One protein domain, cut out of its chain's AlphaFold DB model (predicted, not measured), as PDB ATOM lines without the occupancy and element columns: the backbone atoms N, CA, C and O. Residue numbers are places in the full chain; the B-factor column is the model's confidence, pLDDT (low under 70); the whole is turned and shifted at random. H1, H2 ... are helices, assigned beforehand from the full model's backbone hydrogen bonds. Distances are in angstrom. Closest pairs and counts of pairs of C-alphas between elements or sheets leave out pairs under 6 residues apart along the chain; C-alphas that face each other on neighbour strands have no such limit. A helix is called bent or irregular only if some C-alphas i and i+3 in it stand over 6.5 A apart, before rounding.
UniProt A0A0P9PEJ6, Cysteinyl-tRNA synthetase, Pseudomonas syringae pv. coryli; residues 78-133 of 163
ATOM      1  N   TYR A  78     145.131 137.651 208.666       87.62
ATOM      2  CA  TYR A  78     145.107 138.164 210.046       87.62
ATOM      3  C   TYR A  78     144.153 139.350 210.232       87.62
ATOM      4  O   TYR A  78     143.397 139.385 211.198       87.62
ATOM      5  N   MET A  79     144.133 140.290 209.283       88.69
ATOM      6  CA  MET A  79     143.236 141.447 209.349       88.69
ATOM      7  C   MET A  79     141.765 141.057 209.176       88.69
ATOM      8  O   MET A  79     140.906 141.625 209.838       88.69
ATOM      9  N   GLN A  80     141.459 140.076 208.331       88.62
ATOM     10  CA  GLN A  80     140.094 139.587 208.145       88.62
ATOM     11  C   GLN A  80     139.638 138.720 209.329       88.62
ATOM     12  O   GLN A  80     138.476 138.780 209.711       88.62
ATOM     13  N   ARG A  81     140.556 137.950 209.927       88.06
ATOM     14  CA  ARG A  81     140.297 137.055 211.064       88.06
ATOM     15  C   ARG A  81     140.131 137.813 212.377       88.06
ATOM     16  O   ARG A  81     139.204 137.522 213.124       88.06
ATOM     17  N   PHE A  82     140.999 138.790 212.640       86.44
ATOM     18  CA  PHE A  82     141.096 139.462 213.940       86.44
ATOM     19  C   PHE A  82     140.801 140.965 213.893       86.44
ATOM     20  O   PHE A  82     140.572 141.564 214.939       86.44
ATOM     21  N   GLY A  83     140.762 141.597 212.717       86.19
ATOM     22  CA  GLY A  83     140.599 143.052 212.607       86.19
ATOM     23  C   GLY A  83     139.274 143.569 213.168       86.19
ATOM     24  O   GLY A  83     139.259 144.607 213.822       86.19
ATOM     25  N   GLY A  84     138.177 142.825 212.984       84.38
ATOM     26  CA  GLY A  84     136.879 143.175 213.572       84.38
ATOM     27  C   GLY A  84     136.887 143.114 215.103       84.38
ATOM     28  O   GLY A  84     136.403 144.038 215.753       84.38
ATOM     29  N   ALA A  85     137.496 142.071 215.675       83.69
ATOM     30  CA  ALA A  85     137.626 141.918 217.124       83.69
ATOM     31  C   ALA A  85     138.516 143.014 217.736       83.69
ATOM     32  O   ALA A  85     138.141 143.612 218.738       83.69
ATOM     33  N   VAL A  86     139.642 143.337 217.088       85.62
ATOM     34  CA  VAL A  86     140.552 144.416 217.508       85.62
ATOM     35  C   VAL A  86     139.880 145.789 217.424       85.62
ATOM     36  O   VAL A  86     139.982 146.593 218.344       85.62
ATOM     37  N   MET A  87     139.158 146.088 216.340       85.81
ATOM     38  CA  MET A  87     138.423 147.353 216.228       85.81
ATOM     39  C   MET A  87     137.360 147.477 217.324       85.81
ATOM     40  O   MET A  87     137.180 148.550 217.898       85.81
ATOM     41  N   LEU A  88     136.667 146.379 217.629       80.31
ATOM     42  CA  LEU A  88     135.626 146.372 218.642       80.31
ATOM     43  C   LEU A  88     136.187 146.497 220.061       80.31
ATOM     44  O   LEU A  88     135.588 147.212 220.861       80.31
ATOM     45  N   SER A  89     137.343 145.894 220.362       79.56
ATOM     46  CA  SER A  89     138.010 146.085 221.656       79.56
ATOM     47  C   SER A  89     138.399 147.550 221.872       79.56
ATOM     48  O   SER A  89     138.154 148.091 222.942       79.56
ATOM     49  N   PHE A  90     138.883 148.250 220.838       84.56
ATOM     50  CA  PHE A  90     139.142 149.693 220.941       84.56
ATOM     51  C   PHE A  90     137.873 150.518 221.207       84.56
ATOM     52  O   PHE A  90     137.928 151.518 221.920       84.56
ATOM     53  N   ILE A  91     136.724 150.114 220.653       82.12
ATOM     54  CA  ILE A  91     135.435 150.765 220.940       82.12
ATOM     55  C   ILE A  91     135.010 150.500 222.391       82.12
ATOM     56  O   ILE A  91     134.551 151.429 223.055       82.12
ATOM     57  N   GLN A  92     135.184 149.272 222.895       76.56
ATOM     58  CA  GLN A  92     134.926 148.931 224.302       76.56
ATOM     59  C   GLN A  92     135.787 149.789 225.238       76.56
ATOM     60  O   GLN A  92     135.244 150.458 226.117       76.56
ATOM     61  N   ASP A  93     137.097 149.855 224.991       79.44
ATOM     62  CA  ASP A  93     138.038 150.648 225.790       79.44
ATOM     63  C   ASP A  93     137.674 152.142 225.785       79.44
ATOM     64  O   ASP A  93     137.713 152.810 226.822       79.44
ATOM     65  N   ALA A  94     137.263 152.683 224.632       82.12
ATOM     66  CA  ALA A  94     136.832 154.075 224.513       82.12
ATOM     67  C   ALA A  94     135.532 154.361 225.287       82.12
ATOM     68  O   ALA A  94     135.430 155.387 225.967       82.12
ATOM     69  N   LEU A  95     134.545 153.458 225.215       79.38
ATOM     70  CA  LEU A  95     133.297 153.564 225.977       79.38
ATOM     71  C   LEU A  95     133.557 153.481 227.486       79.38
ATOM     72  O   LEU A  95     132.997 154.278 228.241       79.38
ATOM     73  N   GLN A  96     134.447 152.585 227.915       75.31
ATOM     74  CA  GLN A  96     134.828 152.423 229.316       75.31
ATOM     75  C   GLN A  96     135.634 153.627 229.843       75.31
ATOM     76  O   GLN A  96     135.455 154.073 230.978       75.31
ATOM     77  N   ALA A  97     136.495 154.232 229.022       77.38
ATOM     78  CA  ALA A  97     137.185 155.473 229.380       77.38
ATOM     79  C   ALA A  97     136.213 156.665 229.512       77.38
ATOM     80  O   ALA A  97     136.318 157.468 230.450       77.38
ATOM     81  N   ALA A  98     135.236 156.773 228.607       73.38
ATOM     82  CA  ALA A  98     134.207 157.809 228.654       73.38
ATOM     83  C   ALA A  98     133.267 157.644 229.863       73.38
ATOM     84  O   ALA A  98     132.957 158.629 230.542       73.38
ATOM     85  N   SER A  99     132.856 156.411 230.180       68.75
ATOM     86  CA  SER A  99     132.022 156.110 231.350       68.75
ATOM     87  C   SER A  99     132.746 156.461 232.656       68.75
ATOM     88  O   SER A  99     132.187 157.182 233.487       68.75
ATOM     89  N   ASN A 100     134.025 156.095 232.785       64.69
ATOM     90  CA  ASN A 100     134.871 156.434 233.935       64.69
ATOM     91  C   ASN A 100     135.061 157.951 234.126       64.69
ATOM     92  O   ASN A 100     135.088 158.448 235.255       64.69
ATOM     93  N   THR A 101     135.181 158.706 233.031       63.28
ATOM     94  CA  THR A 101     135.319 160.173 233.076       63.28
ATOM     95  C   THR A 101     134.006 160.848 233.484       63.28
ATOM     96  O   THR A 101     134.006 161.800 234.262       63.28
ATOM     97  N   THR A 102     132.873 160.309 233.028       58.41
ATOM     98  CA  THR A 102     131.533 160.827 233.347       58.41
ATOM     99  C   THR A 102     131.113 160.482 234.783       58.41
ATOM    100  O   THR A 102     130.502 161.309 235.458       58.41
ATOM    101  N   GLN A 103     131.500 159.311 235.307       54.88
ATOM    102  CA  GLN A 103     131.271 158.934 236.710       54.88
ATOM    103  C   GLN A 103     132.062 159.795 237.703       54.88
ATOM    104  O   GLN A 103     131.565 160.067 238.793       54.88
ATOM    105  N   LYS A 104     133.260 160.273 237.340       53.00
ATOM    106  CA  LYS A 104     134.039 161.184 238.200       53.00
ATOM    107  C   LYS A 104     133.447 162.597 238.305       53.00
ATOM    108  O   LYS A 104     133.834 163.324 239.215       53.00
ATOM    109  N   SER A 105     132.525 162.987 237.419       49.22
ATOM    110  CA  SER A 105     132.020 164.367 237.326       49.22
ATOM    111  C   SER A 105     130.602 164.588 237.875       49.22
ATOM    112  O   SER A 105     130.172 165.740 237.949       49.22
ATOM    113  N   SER A 106     129.866 163.545 238.275       46.12
ATOM    114  CA  SER A 106     128.415 163.664 238.498       46.12
ATOM    115  C   SER A 106     127.964 163.085 239.838       46.12
ATOM    116  O   SER A 106     127.652 161.905 239.956       46.12
ATOM    117  N   GLY A 107     127.837 163.954 240.844       49.81
ATOM    118  CA  GLY A 107     127.157 163.678 242.115       49.81
ATOM    119  C   GLY A 107     125.625 163.557 242.022       49.81
ATOM    120  O   GLY A 107     124.953 163.739 243.030       49.81
ATOM    121  N   SER A 108     125.045 163.293 240.847       48.50
ATOM    122  CA  SER A 108     123.612 163.010 240.683       48.50
ATOM    123  C   SER A 108     123.339 162.434 239.287       48.50
ATOM    124  O   SER A 108     123.683 163.067 238.292       48.50
ATOM    125  N   GLY A 109     122.727 161.245 239.207       47.59
ATOM    126  CA  GLY A 109     122.218 160.654 237.957       47.59
ATOM    127  C   GLY A 109     123.221 159.801 237.171       47.59
ATOM    128  O   GLY A 109     123.662 160.185 236.093       47.59
ATOM    129  N   GLY A 110     123.576 158.626 237.699       46.06
ATOM    130  CA  GLY A 110     124.422 157.656 237.002       46.06
ATOM    131  C   GLY A 110     123.735 157.086 235.759       46.06
ATOM    132  O   GLY A 110     122.750 156.361 235.869       46.06
ATOM    133  N   TYR A 111     124.271 157.385 234.576       49.84
ATOM    134  CA  TYR A 111     123.919 156.672 233.353       49.84
ATOM    135  C   TYR A 111     124.533 155.265 233.422       49.84
ATOM    136  O   TYR A 111     125.748 155.103 233.501       49.84
ATOM    137  N   THR A 112     123.686 154.237 233.456       50.62
ATOM    138  CA  THR A 112     124.064 152.821 233.545       50.62
ATOM    139  C   THR A 112     124.645 152.328 232.217       50.62
ATOM    140  O   THR A 112     123.919 151.898 231.326       50.62
ATOM    141  N   VAL A 113     125.975 152.361 232.087       54.72
ATOM    142  CA  VAL A 113     126.704 151.889 230.888       54.72
ATOM    143  C   VAL A 113     126.879 150.355 230.860       54.72
ATOM    144  O   VAL A 113     127.151 149.785 229.806       54.72
ATOM    145  N   ASN A 114     126.602 149.656 231.969       53.56
ATOM    146  CA  ASN A 114     126.798 148.201 232.119       53.56
ATOM    147  C   ASN A 114     126.104 147.330 231.052       53.56
ATOM    148  O   ASN A 114     126.653 146.310 230.647       53.56
ATOM    149  N   ASN A 115     124.916 147.717 230.568       55.81
ATOM    150  CA  ASN A 115     124.217 146.946 229.525       55.81
ATOM    151  C   ASN A 115     124.886 147.068 228.145       55.81
ATOM    152  O   ASN A 115     124.724 146.186 227.307       55.81
ATOM    153  N   SER A 116     125.618 148.155 227.885       61.84
ATOM    154  CA  SER A 116     126.297 148.336 226.598       61.84
ATOM    155  C   SER A 116     127.590 147.522 226.535       61.84
ATOM    156  O   SER A 116     127.850 146.909 225.509       61.84
ATOM    157  N   GLU A 117     128.353 147.431 227.629       62.53
ATOM    158  CA  GLU A 117     129.614 146.669 227.671       62.53
ATOM    159  C   GLU A 117     129.396 145.165 227.415       62.53
ATOM    160  O   GLU A 117     130.027 144.593 226.527       62.53
ATOM    161  N   GLN A 118     128.418 144.545 228.087       65.38
ATOM    162  CA  GLN A 118     128.100 143.114 227.919       65.38
ATOM    163  C   GLN A 118     127.591 142.774 226.507       65.38
ATOM    164  O   GLN A 118     127.920 141.725 225.948       65.38
ATOM    165  N   ASN A 119     126.812 143.672 225.896       69.44
ATOM    166  CA  ASN A 119     126.338 143.493 224.524       69.44
ATOM    167  C   ASN A 119     127.494 143.558 223.518       69.44
ATOM    168  O   ASN A 119     127.537 142.768 222.575       69.44
ATOM    169  N   VAL A 120     128.450 144.463 223.730       69.75
ATOM    170  CA  VAL A 120     129.603 144.636 222.841       69.75
ATOM    171  C   VAL A 120     130.591 143.469 222.973       69.75
ATOM    172  O   VAL A 120     131.141 143.033 221.963       69.75
ATOM    173  N   GLU A 121     130.776 142.902 224.167       70.56
ATOM    174  CA  GLU A 121     131.597 141.699 224.379       70.56
ATOM    175  C   GLU A 121     131.001 140.460 223.682       70.56
ATOM    176  O   GLU A 121     131.692 139.749 222.952       70.56
ATOM    177  N   SER A 122     129.686 140.252 223.809       75.94
ATOM    178  CA  SER A 122     128.966 139.178 223.107       75.94
ATOM    179  C   SER A 122     129.051 139.317 221.580       75.94
ATOM    180  O   SER A 122     129.267 138.337 220.861       75.94
ATOM    181  N   MET A 123     128.958 140.548 221.066       73.44
ATOM    182  CA  MET A 123     129.146 140.836 219.642       73.44
ATOM    183  C   MET A 123     130.585 140.586 219.180       73.44
ATOM    184  O   MET A 123     130.770 140.088 218.072       73.44
ATOM    185  N   ALA A 124     131.587 140.884 220.014       72.00
ATOM    186  CA  ALA A 124     132.993 140.621 219.712       72.00
ATOM    187  C   ALA A 124     133.280 139.130 219.598       72.00
ATOM    188  O   ALA A 124     133.855 138.703 218.600       72.00
ATOM    189  N   ASN A 125     132.801 138.344 220.561       78.75
ATOM    190  CA  ASN A 125     132.933 136.892 220.533       78.75
ATOM    191  C   ASN A 125     132.231 136.302 219.306       78.75
ATOM    192  O   ASN A 125     132.824 135.517 218.579       78.75
ATOM    193  N   LYS A 126     131.018 136.764 218.985       80.25
ATOM    194  CA  LYS A 126     130.276 136.281 217.811       80.25
ATOM    195  C   LYS A 126     130.917 136.678 216.477       80.25
ATOM    196  O   LYS A 126     130.902 135.894 215.530       80.25
ATOM    197  N   ALA A 127     131.459 137.892 216.386       75.12
ATOM    198  CA  ALA A 127     132.190 138.345 215.207       75.12
ATOM    199  C   ALA A 127     133.485 137.543 215.034       75.12
ATOM    200  O   ALA A 127     133.743 137.060 213.935       75.12
ATOM    201  N   LEU A 128     134.241 137.339 216.119       79.62
ATOM    202  CA  LEU A 128     135.454 136.528 216.124       79.62
ATOM    203  C   LEU A 128     135.160 135.071 215.759       79.62
ATOM    204  O   LEU A 128     135.828 134.536 214.886       79.62
ATOM    205  N   ASP A 129     134.137 134.443 216.335       84.06
ATOM    206  CA  ASP A 129     133.738 133.067 216.004       84.06
ATOM    207  C   ASP A 129     133.398 132.908 214.515       84.06
ATOM    208  O   ASP A 129     133.694 131.883 213.890       84.06
ATOM    209  N   SER A 130     132.812 133.948 213.915       82.19
ATOM    210  CA  SER A 130     132.495 133.966 212.490       82.19
ATOM    211  C   SER A 130     133.723 134.177 211.597       82.19
ATOM    212  O   SER A 130     133.691 133.748 210.444       82.19
ATOM    213  N   THR A 131     134.780 134.842 212.073       82.88
ATOM    214  CA  THR A 131     135.956 135.204 211.257       82.88
ATOM    215  C   THR A 131     137.197 134.367 211.548       82.88
ATOM    216  O   THR A 131     138.067 134.247 210.688       82.88
ATOM    217  N   ILE A 132     137.301 133.734 212.716       82.19
ATOM    218  CA  ILE A 132     138.469 132.943 213.129       82.19
ATOM    219  C   ILE A 132     138.677 131.706 212.248       82.19
ATOM    220  O   ILE A 132     139.817 131.267 212.073       82.19
ATOM    221  N   ASN A 133     137.584 131.209 211.656       82.88
ATOM    222  CA  ASN A 133     137.515 130.036 210.785       82.88
ATOM    223  C   ASN A 133     137.822 130.329 209.305       82.88
ATOM    224  O   ASN A 133     137.736 129.420 208.482       82.88
TER     225      ASN A 133
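Overview. This is residues 78 to 133 of the 163 residues of the protein "Cysteinyl-tRNA synthetase" of Pseudomonas syringae pv. coryli (UniProt A0A0P9PEJ6). The domain is a long helical hairpin: two helices, H1 and then H2, lie side by side, nearly in line with each other's direction but running opposite ways. Both run along the long axis, and the loop between them sticks out at one end with residues 104 to 109. The printed part has 56 residues, with two named helices and no named strand, and its class is all helix. It is loose, with a radius of gyration of the C-alphas of 14.1 A, and a rod in outline, spanning 47 by 17 by 7 A.

Arrangement. H1, residues 78 to 103, comes first, and H2, residues 114 to 131, follows; they form a helical hairpin. They touch, with 20 pairs of C-alphas within 8 A. Their closest C-alphas, those of Arg 81 and Thr 131, are 4.7 A apart. Their centres are 10.7 A apart, and their lines stand at a shallow tilt of 6 degrees, opposite ways. Of the O i to N i+4 pairs, 20 of 22 in H1 and 12 of 14 in H2 are within hydrogen-bond range.

Along the chain. H1 begins with C-alpha 78 at (145.107, 138.164, 210.046) and measures 36.5 A from first to last C-alpha. It has a kink of 25 degrees near residue 85 and is irregular, with C-alphas 81 and 84 7.4 A apart. H2 measures 26.2 A and ends with C-alpha 131 at (135.956, 135.204, 211.257).

Size, cuts and confidence. The C-alphas of Gly 107 and Asn 133 are the two farthest apart, at 47.1 A, while those of Tyr 78 and Asn 133 are 11.1 A apart. The printed part has no cut. The link from H1 to H2 has 10 residues and is short, not tight. The mean pLDDT of the printed part is 71.4, and residues 99 to 120 are under 70.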